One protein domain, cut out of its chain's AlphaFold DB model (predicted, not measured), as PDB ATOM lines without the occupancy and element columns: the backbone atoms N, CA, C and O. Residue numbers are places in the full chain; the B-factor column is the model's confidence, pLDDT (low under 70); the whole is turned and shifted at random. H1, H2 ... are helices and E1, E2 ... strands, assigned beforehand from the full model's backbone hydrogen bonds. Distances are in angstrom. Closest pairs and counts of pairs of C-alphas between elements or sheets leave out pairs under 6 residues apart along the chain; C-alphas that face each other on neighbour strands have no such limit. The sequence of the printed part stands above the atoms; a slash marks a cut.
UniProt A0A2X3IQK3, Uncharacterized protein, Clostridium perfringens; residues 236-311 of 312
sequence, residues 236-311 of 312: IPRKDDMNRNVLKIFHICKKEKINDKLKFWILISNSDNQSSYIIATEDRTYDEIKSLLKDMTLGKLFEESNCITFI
ATOM      1  N   ILE A 236     138.829 130.137 102.243       91.00
ATOM      2  CA  ILE A 236     137.719 131.083 102.082       91.00
ATOM      3  C   ILE A 236     136.724 130.478 101.084       91.00
ATOM      4  O   ILE A 236     137.031 130.448  99.887       91.00
ATOM      5  N   PRO A 237     135.568 129.960 101.548       85.75
ATOM      6  CA  PRO A 237     134.616 129.267 100.689       85.75
ATOM      7  C   PRO A 237     133.952 130.229  99.709       85.75
ATOM      8  O   PRO A 237     133.634 131.372 100.047       85.75
ATOM      9  N   ARG A 238     133.680 129.758  98.490       81.19
ATOM     10  CA  ARG A 238     132.745 130.440  97.588       81.19
ATOM     11  C   ARG A 238     131.316 130.041  97.950       81.19
ATOM     12  O   ARG A 238     131.091 129.022  98.597       81.19
ATOM     13  N   LYS A 239     130.341 130.836  97.500       73.62
ATOM     14  CA  LYS A 239     128.914 130.704  97.855       73.62
ATOM     15  C   LYS A 239     128.369 129.269  97.742       73.62
ATOM     16  O   LYS A 239     127.584 128.856  98.587       73.62
ATOM     17  N   ASP A 240     128.831 128.507  96.753       79.88
ATOM     18  CA  ASP A 240     128.350 127.148  96.484       79.88
ATOM     19  C   ASP A 240     129.219 126.040  97.102       79.88
ATOM     20  O   ASP A 240     128.857 124.865  97.034       79.88
ATOM     21  N   ASP A 241     130.367 126.370  97.700       84.62
ATOM     22  CA  ASP A 241     131.316 125.359  98.176       84.62
ATOM     23  C   ASP A 241     130.838 124.647  99.445       84.62
ATOM     24  O   ASP A 241     131.192 123.489  99.651       84.62
ATOM     25  N   MET A 242     129.976 125.276 100.251       88.12
ATOM     26  CA  MET A 242     129.514 124.724 101.534       88.12
ATOM     27  C   MET A 242     128.846 123.348 101.394       88.12
ATOM     28  O   MET A 242     129.045 122.476 102.236       88.12
ATOM     29  N   ASN A 243     128.123 123.114 100.297       90.19
ATOM     30  CA  ASN A 243     127.450 121.837 100.033       90.19
ATOM     31  C   ASN A 243     128.309 120.858  99.222       90.19
ATOM     32  O   ASN A 243     127.893 119.730  98.951       90.19
ATOM     33  N   ARG A 244     129.500 121.275  98.782       93.19
ATOM     34  CA  ARG A 244     130.384 120.431  97.980       93.19
ATOM     35  C   ARG A 244     131.167 119.498  98.886       93.19
ATOM     36  O   ARG A 244     131.551 119.835 100.002       93.19
ATOM     37  N   ASN A 245     131.407 118.305  98.363       93.62
ATOM     38  CA  ASN A 245     132.222 117.307  99.028       93.62
ATOM     39  C   ASN A 245     133.673 117.791  99.195       93.62
ATOM     40  O   ASN A 245     134.255 118.305  98.236       93.62
ATOM     41  N   VAL A 246     134.259 117.568 100.374       93.25
ATOM     42  CA  VAL A 246     135.623 117.999 100.729       93.25
ATOM     43  C   VAL A 246     136.655 117.493  99.715       93.25
ATOM     44  O   VAL A 246     137.492 118.270  99.259       93.25
ATOM     45  N   LEU A 247     136.554 116.240  99.257       94.50
ATOM     46  CA  LEU A 247     137.506 115.646  98.305       94.50
ATOM     47  C   LEU A 247     137.413 116.220  96.881       94.50
ATOM     48  O   LEU A 247     138.277 115.950  96.050       94.50
ATOM     49  N   LYS A 248     136.375 117.006  96.567       93.69
ATOM     50  CA  LYS A 248     136.310 117.768  95.305       93.69
ATOM     51  C   LYS A 248     137.051 119.102  95.402       93.69
ATOM     52  O   LYS A 248     137.484 119.635  94.382       93.69
ATOM     53  N   ILE A 249     137.181 119.641  96.611       93.81
ATOM     54  CA  ILE A 249     137.788 120.949  96.879       93.81
ATOM     55  C   ILE A 249     139.271 120.794  97.217       93.81
ATOM     56  O   ILE A 249     140.085 121.622  96.807       93.81
ATOM     57  N   PHE A 250     139.626 119.714  97.909       95.19
ATOM     58  CA  PHE A 250     140.974 119.464  98.398       95.19
ATOM     59  C   PHE A 250     141.516 118.118  97.934       95.19
ATOM     60  O   PHE A 250     140.763 117.167  97.716       95.19
ATOM     61  N   HIS A 251     142.839 118.021  97.873       94.44
ATOM     62  CA  HIS A 251     143.546 116.749  97.880       94.44
ATOM     63  C   HIS A 251     144.242 116.536  99.228       94.44
ATOM     64  O   HIS A 251     144.621 117.484  99.918       94.44
ATOM     65  N   ILE A 252     144.370 115.267  99.610       92.44
ATOM     66  CA  ILE A 252     144.931 114.842 100.892       92.44
ATOM     67  C   ILE A 252     146.430 114.588 100.721       92.44
ATOM     68  O   ILE A 252     146.820 113.782  99.874       92.44
ATOM     69  N   CYS A 253     147.251 115.196 101.575       89.19
ATOM     70  CA  CYS A 253     148.690 114.946 101.637       89.19
ATOM     71  C   CYS A 253     149.100 114.494 103.041       89.19
ATOM     72  O   CYS A 253     148.727 115.118 104.036       89.19
ATOM     73  N   LYS A 254     149.891 113.416 103.126       81.62
ATOM     74  CA  LYS A 254     150.489 112.973 104.392       81.62
ATOM     75  C   LYS A 254     151.706 113.827 104.706       81.62
ATOM     76  O   LYS A 254     152.548 114.037 103.832       81.62
ATOM     77  N   LYS A 255     151.832 114.255 105.955       79.31
ATOM     78  CA  LYS A 255     153.024 114.918 106.470       79.31
ATOM     79  C   LYS A 255     153.438 114.279 107.794       79.31
ATOM     80  O   LYS A 255     152.639 113.675 108.509       79.31
ATOM     81  N   GLU A 256     154.720 114.398 108.092       69.62
ATOM     82  CA  GLU A 256     155.316 113.900 109.324       69.62
ATOM     83  C   GLU A 256     156.253 114.969 109.870       69.62
ATOM     84  O   GLU A 256     157.067 115.537 109.134       69.62
ATOM     85  N   LYS A 257     156.126 115.271 111.164       68.94
ATOM     86  CA  LYS A 257     157.080 116.136 111.850       68.94
ATOM     87  C   LYS A 257     158.302 115.297 112.216       68.94
ATOM     88  O   LYS A 257     158.222 114.435 113.084       68.94
ATOM     89  N   ILE A 258     159.427 115.597 111.563       53.09
ATOM     90  CA  ILE A 258     160.688 114.830 111.611       53.09
ATOM     91  C   ILE A 258     161.190 114.583 113.050       53.09
ATOM     92  O   ILE A 258     161.826 113.562 113.296       53.09
ATOM     93  N   ASN A 259     160.853 115.455 114.009       57.12
ATOM     94  CA  ASN A 259     161.392 115.391 115.374       57.12
ATOM     95  C   ASN A 259     160.435 114.797 116.428       57.12
ATOM     96  O   ASN A 259     160.919 114.280 117.428       57.12
ATOM     97  N   ASP A 260     159.114 114.799 116.201       58.78
ATOM     98  CA  ASP A 260     158.127 114.474 117.255       58.78
ATOM     99  C   ASP A 260     157.275 113.230 116.949       58.78
ATOM    100  O   ASP A 260     156.329 112.939 117.678       58.78
ATOM    101  N   LYS A 261     157.542 112.512 115.843       61.28
ATOM    102  CA  LYS A 261     156.700 111.405 115.320       61.28
ATOM    103  C   LYS A 261     155.219 111.768 115.126       61.28
ATOM    104  O   LYS A 261     154.395 110.890 114.871       61.28
ATOM    105  N   LEU A 262     154.869 113.054 115.205       67.44
ATOM    106  CA  LEU A 262     153.524 113.530 114.937       67.44
ATOM    107  C   LEU A 262     153.268 113.399 113.436       67.44
ATOM    108  O   LEU A 262     153.838 114.129 112.617       67.44
ATOM    109  N   LYS A 263     152.409 112.447 113.086       77.25
ATOM    110  CA  LYS A 263     151.871 112.294 111.740       77.25
ATOM    111  C   LYS A 263     150.575 113.076 111.667       77.25
ATOM    112  O   LYS A 263     149.729 112.990 112.549       77.25
ATOM    113  N   PHE A 264     150.430 113.846 110.610       84.88
ATOM    114  CA  PHE A 264     149.222 114.609 110.361       84.88
ATOM    115  C   PHE A 264     148.946 114.614 108.868       84.88
ATOM    116  O   PHE A 264     149.829 114.400 108.031       84.88
ATOM    117  N   TRP A 265     147.691 114.839 108.534       87.62
ATOM    118  CA  TRP A 265     147.262 114.993 107.161       87.62
ATOM    119  C   TRP A 265     146.942 116.454 106.922       87.62
ATOM    120  O   TRP A 265     146.436 117.140 107.808       87.62
ATOM    121  N   ILE A 266     147.250 116.937 105.729       90.25
ATOM    122  CA  ILE A 266     146.854 118.271 105.303       90.25
ATOM    123  C   ILE A 266     145.907 118.167 104.120       90.25
ATOM    124  O   ILE A 266     146.071 117.313 103.243       90.25
ATOM    125  N   LEU A 267     144.915 119.051 104.107       93.25
ATOM    126  CA  LEU A 267     144.056 119.258 102.953       93.25
ATOM    127  C   LEU A 267     144.593 120.446 102.168       93.25
ATOM    128  O   LEU A 267     144.574 121.585 102.644       93.25
ATOM    129  N   ILE A 268     145.085 120.171 100.968       94.12
ATOM    130  CA  ILE A 268     145.612 121.186 100.063       94.12
ATOM    131  C   ILE A 268     144.518 121.552  99.070       94.12
ATOM    132  O   ILE A 268     143.922 120.687  98.430       94.12
ATOM    133  N   SER A 269     144.235 122.846  98.960       94.44
ATOM    134  CA  SER A 269     143.188 123.353  98.074       94.44
ATOM    135  C   SER A 269     143.565 123.126  96.610       94.44
ATOM    136  O   SER A 269     144.647 123.508  96.165       94.44
ATOM    137  N   ASN A 270     142.648 122.536  95.841       93.38
ATOM    138  CA  ASN A 270     142.857 122.243  94.422       93.38
ATOM    139  C   ASN A 270     142.926 123.512  93.558       93.38
ATOM    140  O   ASN A 270     143.447 123.468  92.447       93.38
ATOM    141  N   SER A 271     142.386 124.643  94.031       91.88
ATOM    142  CA  SER A 271     142.354 125.884  93.250       91.88
ATOM    143  C   SER A 271     143.657 126.671  93.313       91.88
ATOM    144  O   SER A 271     143.998 127.370  92.363       91.88
ATOM    145  N   ASP A 272     144.367 126.600  94.439       93.56
ATOM    146  CA  ASP A 272     145.528 127.450  94.710       93.56
ATOM    147  C   ASP A 272     146.768 126.685  95.201       93.56
ATOM    148  O   ASP A 272     147.838 127.289  95.300       93.56
ATOM    149  N   ASN A 273     146.671 125.367  95.411       94.75
ATOM    150  CA  ASN A 273     147.716 124.502  95.965       94.75
ATOM    151  C   ASN A 273     148.261 124.986  97.318       94.75
ATOM    152  O   ASN A 273     149.442 124.816  97.605       94.75
ATOM    153  N   GLN A 274     147.412 125.614  98.135       95.81
ATOM    154  CA  GLN A 274     147.755 126.051  99.484       95.81
ATOM    155  C   GLN A 274     147.152 125.099 100.527       95.81
ATOM    156  O   GLN A 274     145.960 124.764 100.468       95.81
ATOM    157  N   SER A 275     147.955 124.697 101.514       94.50
ATOM    158  CA  SER A 275     147.480 123.972 102.694       94.50
ATOM    159  C   SER A 275     146.407 124.788 103.404       94.50
ATOM    160  O   SER A 275     146.593 125.980 103.664       94.50
ATOM    161  N   SER A 276     145.264 124.160 103.673       92.94
ATOM    162  CA  SER A 276     144.072 124.855 104.161       92.94
ATOM    163  C   SER A 276     143.453 124.261 105.421       92.94
ATOM    164  O   SER A 276     142.807 124.989 106.170       92.94
ATOM    165  N   TYR A 277     143.692 122.974 105.678       90.56
ATOM    166  CA  TYR A 277     143.299 122.309 106.919       90.56
ATOM    167  C   TYR A 277     144.387 121.354 107.373       90.56
ATOM    168  O   TYR A 277     145.020 120.695 106.545       90.56
ATOM    169  N   ILE A 278     144.531 121.240 108.691       87.25
ATOM    170  CA  ILE A 278     145.323 120.199 109.339       87.25
ATOM    171  C   ILE A 278     144.353 119.211 109.983       87.25
ATOM    172  O   ILE A 278     143.505 119.593 110.789       87.25
ATOM    173  N   ILE A 279     144.498 117.939 109.635       84.69
ATOM    174  CA  ILE A 279     143.832 116.814 110.280       84.69
ATOM    175  C   ILE A 279     144.890 116.116 111.131       84.69
ATOM    176  O   ILE A 279     145.712 115.338 110.631       84.69
ATOM    177  N   ALA A 280     144.893 116.440 112.419       74.44
ATOM    178  CA  ALA A 280     145.724 115.762 113.397       74.44
ATOM    179  C   ALA A 280     145.029 114.454 113.792       74.44
ATOM    180  O   ALA A 280     143.899 114.464 114.277       74.44
ATOM    181  N   THR A 281     145.695 113.329 113.547       71.12
ATOM    182  CA  THR A 281     145.202 111.995 113.899       71.12
ATOM    183  C   THR A 281     146.373 111.102 114.262       71.12
ATOM    184  O   THR A 281     147.459 111.217 113.696       71.12
ATOM    185  N   GLU A 282     146.131 110.151 115.151       66.12
ATOM    186  CA  GLU A 282     147.074 109.075 115.428       66.12
ATOM    187  C   GLU A 282     147.014 108.049 114.288       66.12
ATOM    188  O   GLU A 282     145.933 107.603 113.918       66.12
ATOM    189  N   ASP A 283     148.162 107.763 113.664       71.62
ATOM    190  CA  ASP A 283     148.458 106.609 112.795       71.62
ATOM    191  C   ASP A 283     147.420 106.130 111.743       71.62
ATOM    192  O   ASP A 283     147.518 105.007 111.255       71.62
ATOM    193  N   ARG A 284     146.494 106.979 111.273       81.62
ATOM    194  CA  ARG A 284     145.582 106.623 110.164       81.62
ATOM    195  C   ARG A 284     146.301 106.570 108.812       81.62
ATOM    196  O   ARG A 284     147.192 107.374 108.509       81.62
ATOM    197  N   THR A 285     145.879 105.629 107.979       86.62
ATOM    198  CA  THR A 285     146.262 105.450 106.575       86.62
ATOM    199  C   THR A 285     145.550 106.450 105.658       86.62
ATOM    200  O   THR A 285     144.585 107.111 106.042       86.62
ATOM    201  N   TYR A 286     146.027 106.561 104.414       87.94
ATOM    202  CA  TYR A 286     145.395 107.420 103.407       87.94
ATOM    203  C   TYR A 286     143.938 107.019 103.146       87.94
ATOM    204  O   TYR A 286     143.068 107.885 103.082       87.94
ATOM    205  N   ASP A 287     143.671 105.717 103.019       89.62
ATOM    206  CA  ASP A 287     142.334 105.213 102.703       89.62
ATOM    207  C   ASP A 287     141.353 105.442 103.853       89.62
ATOM    208  O   ASP A 287     140.196 105.782 103.606       89.62
ATOM    209  N   GLU A 288     141.815 105.360 105.102       89.31
ATOM    210  CA  GLU A 288     141.004 105.707 106.271       89.31
ATOM    211  C   GLU A 288     140.633 107.192 106.273       89.31
ATOM    212  O   GLU A 288     139.454 107.518 106.396       89.31
ATOM    213  N   ILE A 289     141.593 108.100 106.051       89.38
ATOM    214  CA  ILE A 289     141.298 109.540 105.945       89.38
ATOM    215  C   ILE A 289     140.355 109.833 104.783       89.38
ATOM    216  O   ILE A 289     139.384 110.574 104.929       89.38
ATOM    217  N   LYS A 290     140.604 109.228 103.623       90.69
ATOM    218  CA  LYS A 290     139.748 109.392 102.451       90.69
ATOM    219  C   LYS A 290     138.331 108.885 102.709       90.69
ATOM    220  O   LYS A 290     137.387 109.518 102.247       90.69
ATOM    221  N   SER A 291     138.179 107.784 103.444       90.38
ATOM    222  CA  SER A 291     136.877 107.238 103.834       90.38
ATOM    223  C   SER A 291     136.111 108.201 104.746       90.38
ATOM    224  O   SER A 291     134.952 108.497 104.466       90.38
ATOM    225  N   LEU A 292     136.771 108.783 105.758       88.50
ATOM    226  CA  LEU A 292     136.163 109.780 106.659       88.50
ATOM    227  C   LEU A 292     135.641 111.007 105.902       88.50
ATOM    228  O   LEU A 292     134.567 111.523 106.195       88.50
ATOM    229  N   LEU A 293     136.396 111.465 104.904       90.69
ATOM    230  CA  LEU A 293     136.061 112.658 104.127       90.69
ATOM    231  C   LEU A 293     135.112 112.372 102.952       90.69
ATOM    232  O   LEU A 293     134.634 113.309 102.308       90.69
ATOM    233  N   LYS A 294     134.830 111.098 102.651       90.94
ATOM    234  CA  LYS A 294     134.096 110.682 101.448       90.94
ATOM    235  C   LYS A 294     132.692 111.266 101.375       90.94
ATOM    236  O   LYS A 294     132.282 111.650 100.285       90.94
ATOM    237  N   ASP A 295     132.012 111.391 102.509       88.75
ATOM    238  CA  ASP A 295     130.649 111.931 102.598       88.75
ATOM    239  C   ASP A 295     130.602 113.286 103.330       88.75
ATOM    240  O   ASP A 295     129.531 113.847 103.578       88.75
ATOM    241  N   MET A 296     131.774 113.846 103.649       91.56
ATOM    242  CA  MET A 296     131.896 115.134 104.318       91.56
ATOM    243  C   MET A 296     131.743 116.275 103.306       91.56
ATOM    244  O   MET A 296     132.442 116.350 102.292       91.56
ATOM    245  N   THR A 297     130.808 117.179 103.577       92.69
ATOM    246  CA  THR A 297     130.677 118.459 102.868       92.69
ATOM    247  C   THR A 297     131.573 119.509 103.511       92.69
ATOM    248  O   THR A 297     131.871 119.398 104.699       92.69
ATOM    249  N   LEU A 298     131.914 120.572 102.784       90.06
ATOM    250  CA  LEU A 298     132.672 121.678 103.364       90.06
ATOM    251  C   LEU A 298     131.974 122.298 104.585       90.06
ATOM    252  O   LEU A 298     132.641 122.556 105.574       90.06
ATOM    253  N   GLY A 299     130.649 122.477 104.558       87.94
ATOM    254  CA  GLY A 299     129.899 123.037 105.688       87.94
ATOM    255  C   GLY A 299     130.091 122.239 106.977       87.94
ATOM    256  O   GLY A 299     130.518 122.798 107.979       87.94
ATOM    257  N   LYS A 300     129.904 120.914 106.909       87.62
ATOM    258  CA  LYS A 300     130.214 119.997 108.020       87.62
ATOM    259  C   LYS A 300     131.666 120.097 108.490       87.62
ATOM    260  O   LYS A 300     131.905 120.167 109.685       87.62
ATOM    261  N   LEU A 301     132.628 120.160 107.565       87.06
ATOM    262  CA  LEU A 301     134.035 120.339 107.938       87.06
ATOM    263  C   LEU A 301     134.250 121.649 108.719       87.06
ATOM    264  O   LEU A 301     135.006 121.648 109.680       87.06
ATOM    265  N   PHE A 302     133.592 122.751 108.346       80.62
ATOM    266  CA  PHE A 302     133.657 124.027 109.077       80.62
ATOM    267  C   PHE A 302     132.986 123.965 110.455       80.62
ATOM    268  O   PHE A 302     133.493 124.558 111.399       80.62
ATOM    269  N   GLU A 303     131.862 123.263 110.588       78.50
ATOM    270  CA  GLU A 303     131.198 123.063 111.885       78.50
ATOM    271  C   GLU A 303     132.070 122.241 112.843       78.50
ATOM    272  O   GLU A 303     132.135 122.526 114.037       78.50
ATOM    273  N   GLU A 304     132.779 121.247 112.307       72.38
ATOM    274  CA  GLU A 304     133.662 120.366 113.071       72.38
ATOM    275  C   GLU A 304     135.062 120.964 113.311       72.38
ATOM    276  O   GLU A 304     135.828 120.411 114.104       72.38
ATOM    277  N   SER A 305     135.434 122.074 112.652       61.84
ATOM    278  CA  SER A 305     136.812 122.578 112.689       61.84
ATOM    279  C   SER A 305     136.977 124.100 112.647       61.84
ATOM    280  O   SER A 305     136.463 124.795 111.777       61.84
ATOM    281  N   ASN A 306     137.859 124.606 113.515       53.91
ATOM    282  CA  ASN A 306     138.540 125.891 113.337       53.91
ATOM    283  C   ASN A 306     139.940 125.620 112.751       53.91
ATOM    284  O   ASN A 306     140.924 125.657 113.480       53.91
ATOM    285  N   CYS A 307     140.033 125.274 111.458       52.53
ATOM    286  CA  CYS A 307     141.269 125.025 110.668       52.53
ATOM    287  C   CYS A 307     142.239 123.916 111.140       52.53
ATOM    288  O   CYS A 307     142.994 123.377 110.323       52.53
ATOM    289  N   ILE A 308     142.196 123.533 112.411       51.41
ATOM    290  CA  ILE A 308     142.849 122.377 113.011       51.41
ATOM    291  C   ILE A 308     141.723 121.462 113.480       51.41
ATOM    292  O   ILE A 308     140.953 121.816 114.371       51.41
ATOM    293  N   THR A 309     141.607 120.295 112.854       48.53
ATOM    294  CA  THR A 309     140.667 119.261 113.295       48.53
ATOM    295  C   THR A 309     141.454 118.201 114.045       48.53
ATOM    296  O   THR A 309     142.320 117.543 113.463       48.53
ATOM    297  N   PHE A 310     141.150 118.026 115.328       41.12
ATOM    298  CA  PHE A 310     141.534 116.826 116.062       41.12
ATOM    299  C   PHE A 310     140.407 115.814 115.883       41.12
ATOM    300  O   PHE A 310     139.384 115.896 116.560       41.12
ATOM    301  N   ILE A 311     140.567 114.893 114.934       32.47
ATOM    302  CA  ILE A 311     139.614 113.792 114.784       32.47
ATOM    303  C   ILE A 311     140.025 112.727 115.803       32.47
ATOM    304  O   ILE A 311     141.062 112.087 115.628       32.47
TER     305      ILE A 311
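AT A GLANCE: This is residues 236 to 311 of the 312 residues of an uncharacterized protein of Clostridium perfringens (UniProt A0A2X3IQK3). A strongly twisted sheet of four strands makes a wall with the three short helices H1, H2 and H3 near it: E1, E2 and E3 fold back and forth, and the short E4 is added beside E3. H2 packs slantwise over part of the sheet, on the E1 side, while H1 and H3 only graze the sheet; the turn between E1 and E2 lies at one end of the long axis and residues 236 to 245 toward the other. The printed part has 76 residues, with three named helices and four named strands in the order H1 E1 E2 E3 H2 H3 E4. The sheet's order is E1, E2, E3, E4, mixed, and the class is mixed, helices and strands. The whole is compact, with a radius of gyration of the C-alphas of 12.2 A, yet elongated, with spans of 40 by 23 by 21 A.

IN THESE COORDINATES: Start at Ile 236 and read on to C-alpha 246 at (135.623, 117.999, 100.729), where H1, residues 246 to 249, begins, 5.3 A long. E1 follows at once, residues 250 to 256, 18.9 A, and E2 returns through residues 263 to 269, 19.6 A. Find C-alpha 275 at (147.480, 123.972, 102.694); from there E3 runs to residue 280, 13.6 A. H2 spans residues 286 to 293, 10.7 A, and H3 residues 298 to 304, 9.8 A. E4, residues 308 to 310, 6.5 A, ends at C-alpha 310, (141.534, 116.826, 116.062).

HOW THE PARTS SIT: E1, E2 and E3 form a meander, each strand the antiparallel neighbour of the one before. In the hairpin E1 and E2, at 152 degrees, look at N 253 and O 266, 2.9 A apart; in the hairpin E2 and E3, at 153 degrees, at N 279 and O 265, 2.8 A. E4 is parallel to E3, at 20 degrees, with N 309 and O 278 at 2.9 A. E3, H2, H3 and E4 form a strand-helix-strand unit, two parallel neighbour strands with helices between, and its crossover is left-handed. H2 is on the sheet at a height of 9.0 A and only just over E1, with 3 of its 8 C-alphas falling on that strand; their lines stand at 46 degrees on the local plane, slantwise. Their closest C-alphas are those of Lys 254 and Tyr 286, 7.6 A. H1 and H2 only just touch, with 3 pairs of C-alphas within 8 A, the closest Val 246 and Leu 293 at 6.3 A. H1 and H3 are close but not clearly touching, and H2 and H3 are apart. In H2 and H3 every O i to N i+4 pair is within hydrogen-bond range; H1 is too short for such a pair.

THE WHOLE: The two C-alphas farthest apart are those of Lys 239 and Asn 259, 40.0 A. The printed part has no cut and no long link. Mean pLDDT of the printed part is 81.6; look for values under 70 at residues 256 to 262, 282 and 305 to 311.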